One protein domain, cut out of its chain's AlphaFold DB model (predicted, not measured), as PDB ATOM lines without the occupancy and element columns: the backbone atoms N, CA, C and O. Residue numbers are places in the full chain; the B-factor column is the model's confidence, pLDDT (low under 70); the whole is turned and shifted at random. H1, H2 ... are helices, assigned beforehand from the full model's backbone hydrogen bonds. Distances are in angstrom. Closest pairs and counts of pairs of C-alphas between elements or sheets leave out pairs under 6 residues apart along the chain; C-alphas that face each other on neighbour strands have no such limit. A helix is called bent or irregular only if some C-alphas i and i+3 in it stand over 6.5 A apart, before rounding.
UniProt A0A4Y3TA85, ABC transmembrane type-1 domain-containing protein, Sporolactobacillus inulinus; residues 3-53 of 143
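Overview. This is residues 3 to 53 of the 143 residues of the protein "ABC transmembrane type-1 domain-containing protein" of Sporolactobacillus inulinus (UniProt A0A4Y3TA85). This is one drawn-out run of three helices with no packed core: H1 is a single long, unbent helix that makes most of the length, and the two short helices H2 and H3 form a stepped, shorter limb after it. At the end of H1 the printed part steps sideways through residues 32 to 34, then goes on outward through H2 and H3, and no helix touches another. The printed part has 51 residues with three named helices in the order H1, H2, H3 and no named strand, and its class is all helix. It is extended, with a radius of gyration of the C-alphas of 18.5 A, and its outline is a rod of 57 by 23 by 15 A.

Arrangement. Begin at residue 3 and go along H1, residues 3 to 31; residues 3 to 24 stand free, with no C-alpha 8 or more apart along the chain within 10 A. Next look at H2, residues 35 to 40, which comes after a tight link of 3 residues; H1 and H2 are apart, with no C-alpha of the one within 8 A of the other. Go on past Asn 41, a tight link of 1 residue, to H3, residues 42 to 52. H2 and H3 meet only through their link. H1 and H3 are apart. Residues 35 to 53 stand free as well, and so do residues 26 to 32. In the backbones of H1 and H2 you will find every O i to N i+4 pair within hydrogen-bond range, while in H3 it is 6 of 7.

Along the chain. Find C-alpha 3 at (0.864, -56.751, 16.360); from there H1 runs 29 residues to C-alpha 31 at (39.211, -41.543, 23.448), 41.9 A from first to last C-alpha. H2 has 6 residues, from Ile 35 to Ala 40, and measures 8.5 A. H3 has 11 residues and runs 16.1 A from Ile 42 to Met 52, whose C-alpha you will find at (53.641, -41.926, 2.417). None of the three helices is bent or irregular.

Size, cuts and confidence. The two C-alphas farthest apart are those of Leu 3 and Phe 53, the first and last printed residues, at 58.1 A. The printed part has no cut, and neither link is long. Look in the B-factor column for the pLDDT: the mean of the printed part is 80.7, and the model's confidence is low, under 70, at residues 3 to 6 and at residue 33. The mean is 80 for H1, 78 for H2 and 85 for H3.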
ATOM      1  N   LEU A   3       0.576 -58.097  15.838       57.06
ATOM      2  CA  LEU A   3       0.864 -56.751  16.360       57.06
ATOM      3  C   LEU A   3       1.818 -56.763  17.570       57.06
ATOM      4  O   LEU A   3       2.707 -55.916  17.660       57.06
ATOM      5  N   ALA A   4       1.707 -57.765  18.453       61.50
ATOM      6  CA  ALA A   4       2.577 -57.907  19.626       61.50
ATOM      7  C   ALA A   4       4.039 -58.218  19.246       61.50
ATOM      8  O   ALA A   4       4.957 -57.578  19.757       61.50
ATOM      9  N   LYS A   5       4.268 -59.114  18.269       61.50
ATOM     10  CA  LYS A   5       5.616 -59.414  17.743       61.50
ATOM     11  C   LYS A   5       6.287 -58.180  17.122       61.50
ATOM     12  O   LYS A   5       7.475 -57.964  17.342       61.50
ATOM     13  N   ARG A   6       5.530 -57.329  16.413       65.19
ATOM     14  CA  ARG A   6       6.045 -56.071  15.838       65.19
ATOM     15  C   ARG A   6       6.411 -55.032  16.905       65.19
ATOM     16  O   ARG A   6       7.415 -54.350  16.733       65.19
ATOM     17  N   ARG A   7       5.659 -54.920  18.010       70.50
ATOM     18  CA  ARG A   7       6.015 -54.027  19.137       70.50
ATOM     19  C   ARG A   7       7.304 -54.459  19.826       70.50
ATOM     20  O   ARG A   7       8.174 -53.623  20.033       70.50
ATOM     21  N   VAL A   8       7.456 -55.753  20.115       75.31
ATOM     22  CA  VAL A   8       8.681 -56.288  20.736       75.31
ATOM     23  C   VAL A   8       9.887 -56.122  19.807       75.31
ATOM     24  O   VAL A   8      10.957 -55.750  20.274       75.31
ATOM     25  N   ALA A   9       9.724 -56.315  18.494       77.12
ATOM     26  CA  ALA A   9      10.794 -56.069  17.524       77.12
ATOM     27  C   ALA A   9      11.211 -54.586  17.461       77.12
ATOM     28  O   ALA A   9      12.403 -54.298  17.453       77.12
ATOM     29  N   ARG A  10      10.258 -53.641  17.484       79.62
ATOM     30  CA  ARG A  10      10.569 -52.199  17.533       79.62
ATOM     31  C   ARG A  10      11.222 -51.784  18.849       79.62
ATOM     32  O   ARG A  10      12.163 -51.009  18.819       79.62
ATOM     33  N   LEU A  11      10.766 -52.320  19.982       85.06
ATOM     34  CA  LEU A  11      11.377 -52.075  21.293       85.06
ATOM     35  C   LEU A  11      12.812 -52.597  21.350       85.06
ATOM     36  O   LEU A  11      13.702 -51.870  21.771       85.06
ATOM     37  N   LYS A  12      13.057 -53.821  20.863       83.69
ATOM     38  CA  LYS A  12      14.413 -54.373  20.741       83.69
ATOM     39  C   LYS A  12      15.291 -53.505  19.842       83.69
ATOM     40  O   LYS A  12      16.418 -53.218  20.214       83.69
ATOM     41  N   LEU A  13      14.770 -53.049  18.705       85.38
ATOM     42  CA  LEU A  13      15.502 -52.177  17.787       85.38
ATOM     43  C   LEU A  13      15.843 -50.822  18.426       85.38
ATOM     44  O   LEU A  13      16.980 -50.379  18.329       85.38
ATOM     45  N   VAL A  14      14.903 -50.199  19.141       88.25
ATOM     46  CA  VAL A  14      15.149 -48.941  19.865       88.25
ATOM     47  C   VAL A  14      16.170 -49.136  20.985       88.25
ATOM     48  O   VAL A  14      17.075 -48.320  21.116       88.25
ATOM     49  N   LEU A  15      16.078 -50.223  21.754       87.12
ATOM     50  CA  LEU A  15      17.047 -50.539  22.809       87.12
ATOM     51  C   LEU A  15      18.451 -50.783  22.246       87.12
ATOM     52  O   LEU A  15      19.423 -50.318  22.830       87.12
ATOM     53  N   VAL A  16      18.562 -51.463  21.102       87.00
ATOM     54  CA  VAL A  16      19.844 -51.673  20.416       87.00
ATOM     55  C   VAL A  16      20.417 -50.344  19.929       87.00
ATOM     56  O   VAL A  16      21.582 -50.067  20.184       87.00
ATOM     57  N   ILE A  17      19.611 -49.488  19.294       91.19
ATOM     58  CA  ILE A  17      20.062 -48.162  18.847       91.19
ATOM     59  C   ILE A  17      20.524 -47.315  20.038       91.19
ATOM     60  O   ILE A  17      21.598 -46.724  19.983       91.19
ATOM     61  N   LEU A  18      19.761 -47.299  21.135       91.00
ATOM     62  CA  LEU A  18      20.124 -46.582  22.357       91.00
ATOM     63  C   LEU A  18      21.441 -47.106  22.947       91.00
ATOM     64  O   LEU A  18      22.297 -46.319  23.341       91.00
ATOM     65  N   PHE A  19      21.620 -48.428  22.971       91.06
ATOM     66  CA  PHE A  19      22.844 -49.070  23.438       91.06
ATOM     67  C   PHE A  19      24.053 -48.679  22.578       91.06
ATOM     68  O   PHE A  19      25.082 -48.289  23.119       91.06
ATOM     69  N   PHE A  20      23.918 -48.689  21.248       88.69
ATOM     70  CA  PHE A  20      24.977 -48.239  20.339       88.69
ATOM     71  C   PHE A  20      25.302 -46.751  20.499       88.69
ATOM     72  O   PHE A  20      26.475 -46.390  20.524       88.69
ATOM     73  N   ILE A  21      24.297 -45.887  20.664       88.19
ATOM     74  CA  ILE A  21      24.511 -44.454  20.922       88.19
ATOM     75  C   ILE A  21      25.276 -44.251  22.234       88.19
ATOM     76  O   ILE A  21      26.214 -43.458  22.282       88.19
ATOM     77  N   LEU A  22      24.919 -44.993  23.286       87.94
ATOM     78  CA  LEU A  22      25.584 -44.912  24.584       87.94
ATOM     79  C   LEU A  22      27.034 -45.418  24.520       87.94
ATOM     80  O   LEU A  22      27.918 -44.803  25.117       87.94
ATOM     81  N   LEU A  23      27.298 -46.476  23.748       85.19
ATOM     82  CA  LEU A  23      28.657 -46.949  23.478       85.19
ATOM     83  C   LEU A  23      29.486 -45.912  22.717       85.19
ATOM     84  O   LEU A  23      30.613 -45.639  23.119       85.19
ATOM     85  N   ILE A  24      28.933 -45.302  21.664       82.81
ATOM     86  CA  ILE A  24      29.621 -44.264  20.879       82.81
ATOM     87  C   ILE A  24      29.921 -43.044  21.753       82.81
ATOM     88  O   ILE A  24      31.020 -42.499  21.696       82.81
ATOM     89  N   TRP A  25      28.977 -42.635  22.600       82.94
ATOM     90  CA  TRP A  25      29.167 -41.512  23.511       82.94
ATOM     91  C   TRP A  25      30.241 -41.793  24.571       82.94
ATOM     92  O   TRP A  25      31.123 -40.961  24.789       82.94
ATOM     93  N   SER A  26      30.216 -42.984  25.181       82.19
ATOM     94  CA  SER A  26      31.227 -43.421  26.153       82.19
ATOM     95  C   SER A  26      32.620 -43.512  25.517       82.19
ATOM     96  O   SER A  26      33.591 -42.969  26.046       82.19
ATOM     97  N   ALA A  27      32.710 -44.110  24.326       79.25
ATOM     98  CA  ALA A  27      33.956 -44.237  23.578       79.25
ATOM     99  C   ALA A  27      34.512 -42.874  23.141       79.25
ATOM    100  O   ALA A  27      35.712 -42.631  23.271       79.25
ATOM    101  N   SER A  28      33.653 -41.959  22.682       80.88
ATOM    102  CA  SER A  28      34.043 -40.595  22.303       80.88
ATOM    103  C   SER A  28      34.633 -39.831  23.490       80.88
ATOM    104  O   SER A  28      35.686 -39.211  23.358       80.88
ATOM    105  N   LYS A  29      34.031 -39.944  24.683       79.12
ATOM    106  CA  LYS A  29      34.550 -39.313  25.906       79.12
ATOM    107  C   LYS A  29      35.879 -39.899  26.377       79.12
ATOM    108  O   LYS A  29      36.727 -39.145  26.839       79.12
ATOM    109  N   GLN A  30      36.058 -41.213  26.270       76.56
ATOM    110  CA  GLN A  30      37.260 -41.887  26.764       76.56
ATOM    111  C   GLN A  30      38.451 -41.763  25.803       76.56
ATOM    112  O   GLN A  30      39.592 -41.708  26.252       76.56
ATOM    113  N   THR A  31      38.183 -41.668  24.499       75.19
ATOM    114  CA  THR A  31      39.211 -41.543  23.448       75.19
ATOM    115  C   THR A  31      39.507 -40.078  23.094       75.19
ATOM    116  O   THR A  31      40.443 -39.807  22.354       75.19
ATOM    117  N   GLY A  32      38.703 -39.125  23.584       71.06
ATOM    118  CA  GLY A  32      38.815 -37.702  23.236       71.06
ATOM    119  C   GLY A  32      38.386 -37.371  21.803       71.06
ATOM    120  O   GLY A  32      38.541 -36.242  21.368       71.06
ATOM    121  N   VAL A  33      37.833 -38.332  21.060       67.81
ATOM    122  CA  VAL A  33      37.505 -38.162  19.641       67.81
ATOM    123  C   VAL A  33      36.158 -37.466  19.508       67.81
ATOM    124  O   VAL A  33      35.110 -38.066  19.774       67.81
ATOM    125  N   SER A  34      36.169 -36.212  19.062       77.44
ATOM    126  CA  SER A  34      34.966 -35.480  18.672       77.44
ATOM    127  C   SER A  34      34.796 -35.458  17.148       77.44
ATOM    128  O   SER A  34      35.761 -35.393  16.388       77.44
ATOM    129  N   ILE A  35      33.547 -35.495  16.669       73.75
ATOM    130  CA  ILE A  35      33.242 -35.375  15.227       73.75
ATOM    131  C   ILE A  35      33.745 -34.034  14.666       73.75
ATOM    132  O   ILE A  35      34.155 -33.963  13.511       73.75
ATOM    133  N   ALA A  36      33.770 -32.991  15.500       77.38
ATOM    134  CA  ALA A  36      34.323 -31.690  15.151       77.38
ATOM    135  C   ALA A  36      35.846 -31.743  14.940       77.38
ATOM    136  O   ALA A  36      36.334 -31.196  13.956       77.38
ATOM    137  N   GLU A  37      36.593 -32.440  15.801       77.62
ATOM    138  CA  GLU A  37      38.040 -32.626  15.631       77.62
ATOM    139  C   GLU A  37      38.380 -33.489  14.418       77.62
ATOM    140  O   GLU A  37      39.344 -33.189  13.718       77.62
ATOM    141  N   LEU A  38      37.582 -34.518  14.122       79.00
ATOM    142  CA  LEU A  38      37.764 -35.333  12.917       79.00
ATOM    143  C   LEU A  38      37.573 -34.508  11.639       79.00
ATOM    144  O   LEU A  38      38.381 -34.609  10.722       79.00
ATOM    145  N   LEU A  39      36.539 -33.662  11.588       81.06
ATOM    146  CA  LEU A  39      36.313 -32.761  10.455       81.06
ATOM    147  C   LEU A  39      37.379 -31.662  10.371       81.06
ATOM    148  O   LEU A  39      37.796 -31.308   9.273       81.06
ATOM    149  N   ALA A  40      37.854 -31.152  11.510       81.50
ATOM    150  CA  ALA A  40      38.907 -30.140  11.555       81.50
ATOM    151  C   ALA A  40      40.281 -30.684  11.121       81.50
ATOM    152  O   ALA A  40      41.075 -29.945  10.548       81.50
ATOM    153  N   ASN A  41      40.556 -31.968  11.365       82.88
ATOM    154  CA  ASN A  41      41.835 -32.613  11.059       82.88
ATOM    155  C   ASN A  41      41.797 -33.497   9.802       82.88
ATOM    156  O   ASN A  41      42.777 -34.181   9.511       82.88
ATOM    157  N   ILE A  42      40.705 -33.487   9.031       83.75
ATOM    158  CA  ILE A  42      40.584 -34.315   7.820       83.75
ATOM    159  C   ILE A  42      41.649 -33.969   6.766       83.75
ATOM    160  O   ILE A  42      42.111 -34.842   6.036       83.75
ATOM    161  N   SER A  43      42.107 -32.715   6.731       80.06
ATOM    162  CA  SER A  43      43.226 -32.269   5.892       80.06
ATOM    163  C   SER A  43      44.564 -32.891   6.310       80.06
ATOM    164  O   SER A  43      45.366 -33.245   5.447       80.06
ATOM    165  N   ASN A  44      44.787 -33.103   7.612       84.94
ATOM    166  CA  ASN A  44      45.993 -33.758   8.128       84.94
ATOM    167  C   ASN A  44      46.056 -35.234   7.715       84.94
ATOM    168  O   ASN A  44      47.143 -35.772   7.526       84.94
ATOM    169  N   MET A  45      44.903 -35.883   7.506       82.25
ATOM    170  CA  MET A  45      44.854 -37.241   6.954       82.25
ATOM    171  C   MET A  45      45.377 -37.280   5.511       82.25
ATOM    172  O   MET A  45      46.092 -38.210   5.154       82.25
ATOM    173  N   GLY A  46      45.077 -36.252   4.706       84.62
ATOM    174  CA  GLY A  46      45.644 -36.090   3.362       84.62
ATOM    175  C   GLY A  46      47.158 -35.878   3.394       84.62
ATOM    176  O   GLY A  46      47.886 -36.567   2.688       84.62
ATOM    177  N   ALA A  47      47.645 -35.027   4.300       85.19
ATOM    178  CA  ALA A  47      49.078 -34.784   4.470       85.19
ATOM    179  C   ALA A  47      49.867 -36.042   4.886       85.19
ATOM    180  O   ALA A  47      51.019 -36.195   4.494       85.19
ATOM    181  N   LEU A  48      49.265 -36.958   5.656       85.38
ATOM    182  CA  LEU A  48      49.879 -38.253   5.976       85.38
ATOM    183  C   LEU A  48      50.010 -39.143   4.736       85.38
ATOM    184  O   LEU A  48      51.031 -39.802   4.571       85.38
ATOM    185  N   ILE A  49      49.010 -39.144   3.851       85.94
ATOM    186  CA  ILE A  49      49.060 -39.902   2.593       85.94
ATOM    187  C   ILE A  49      50.136 -39.322   1.667       85.94
ATOM    188  O   ILE A  49      50.918 -40.084   1.099       85.94
ATOM    189  N   ASP A  50      50.238 -37.994   1.588       87.81
ATOM    190  CA  ASP A  50      51.291 -37.312   0.828       87.81
ATOM    191  C   ASP A  50      52.689 -37.574   1.415       87.81
ATOM    192  O   ASP A  50      53.672 -37.633   0.688       87.81
ATOM    193  N   GLN A  51      52.807 -37.791   2.727       84.56
ATOM    194  CA  GLN A  51      54.073 -38.206   3.351       84.56
ATOM    195  C   GLN A  51      54.414 -39.682   3.102       84.56
ATOM    196  O   GLN A  51      55.578 -40.064   3.199       84.56
ATOM    197  N   MET A  52      53.425 -40.520   2.780       86.12
ATOM    198  CA  MET A  52      53.641 -41.926   2.417       86.12
ATOM    199  C   MET A  52      54.021 -42.100   0.936       86.12
ATOM    200  O   MET A  52      54.602 -43.128   0.585       86.12
ATOM    201  N   PHE A  53      53.713 -41.122   0.073       88.56
ATOM    202  CA  PHE A  53      53.992 -41.158  -1.365       88.56
ATOM    203  C   PHE A  53      54.724 -39.895  -1.852       88.56
ATOM    204  O   PHE A  53      54.141 -38.816  -1.828       88.56
TER     205      PHE A  53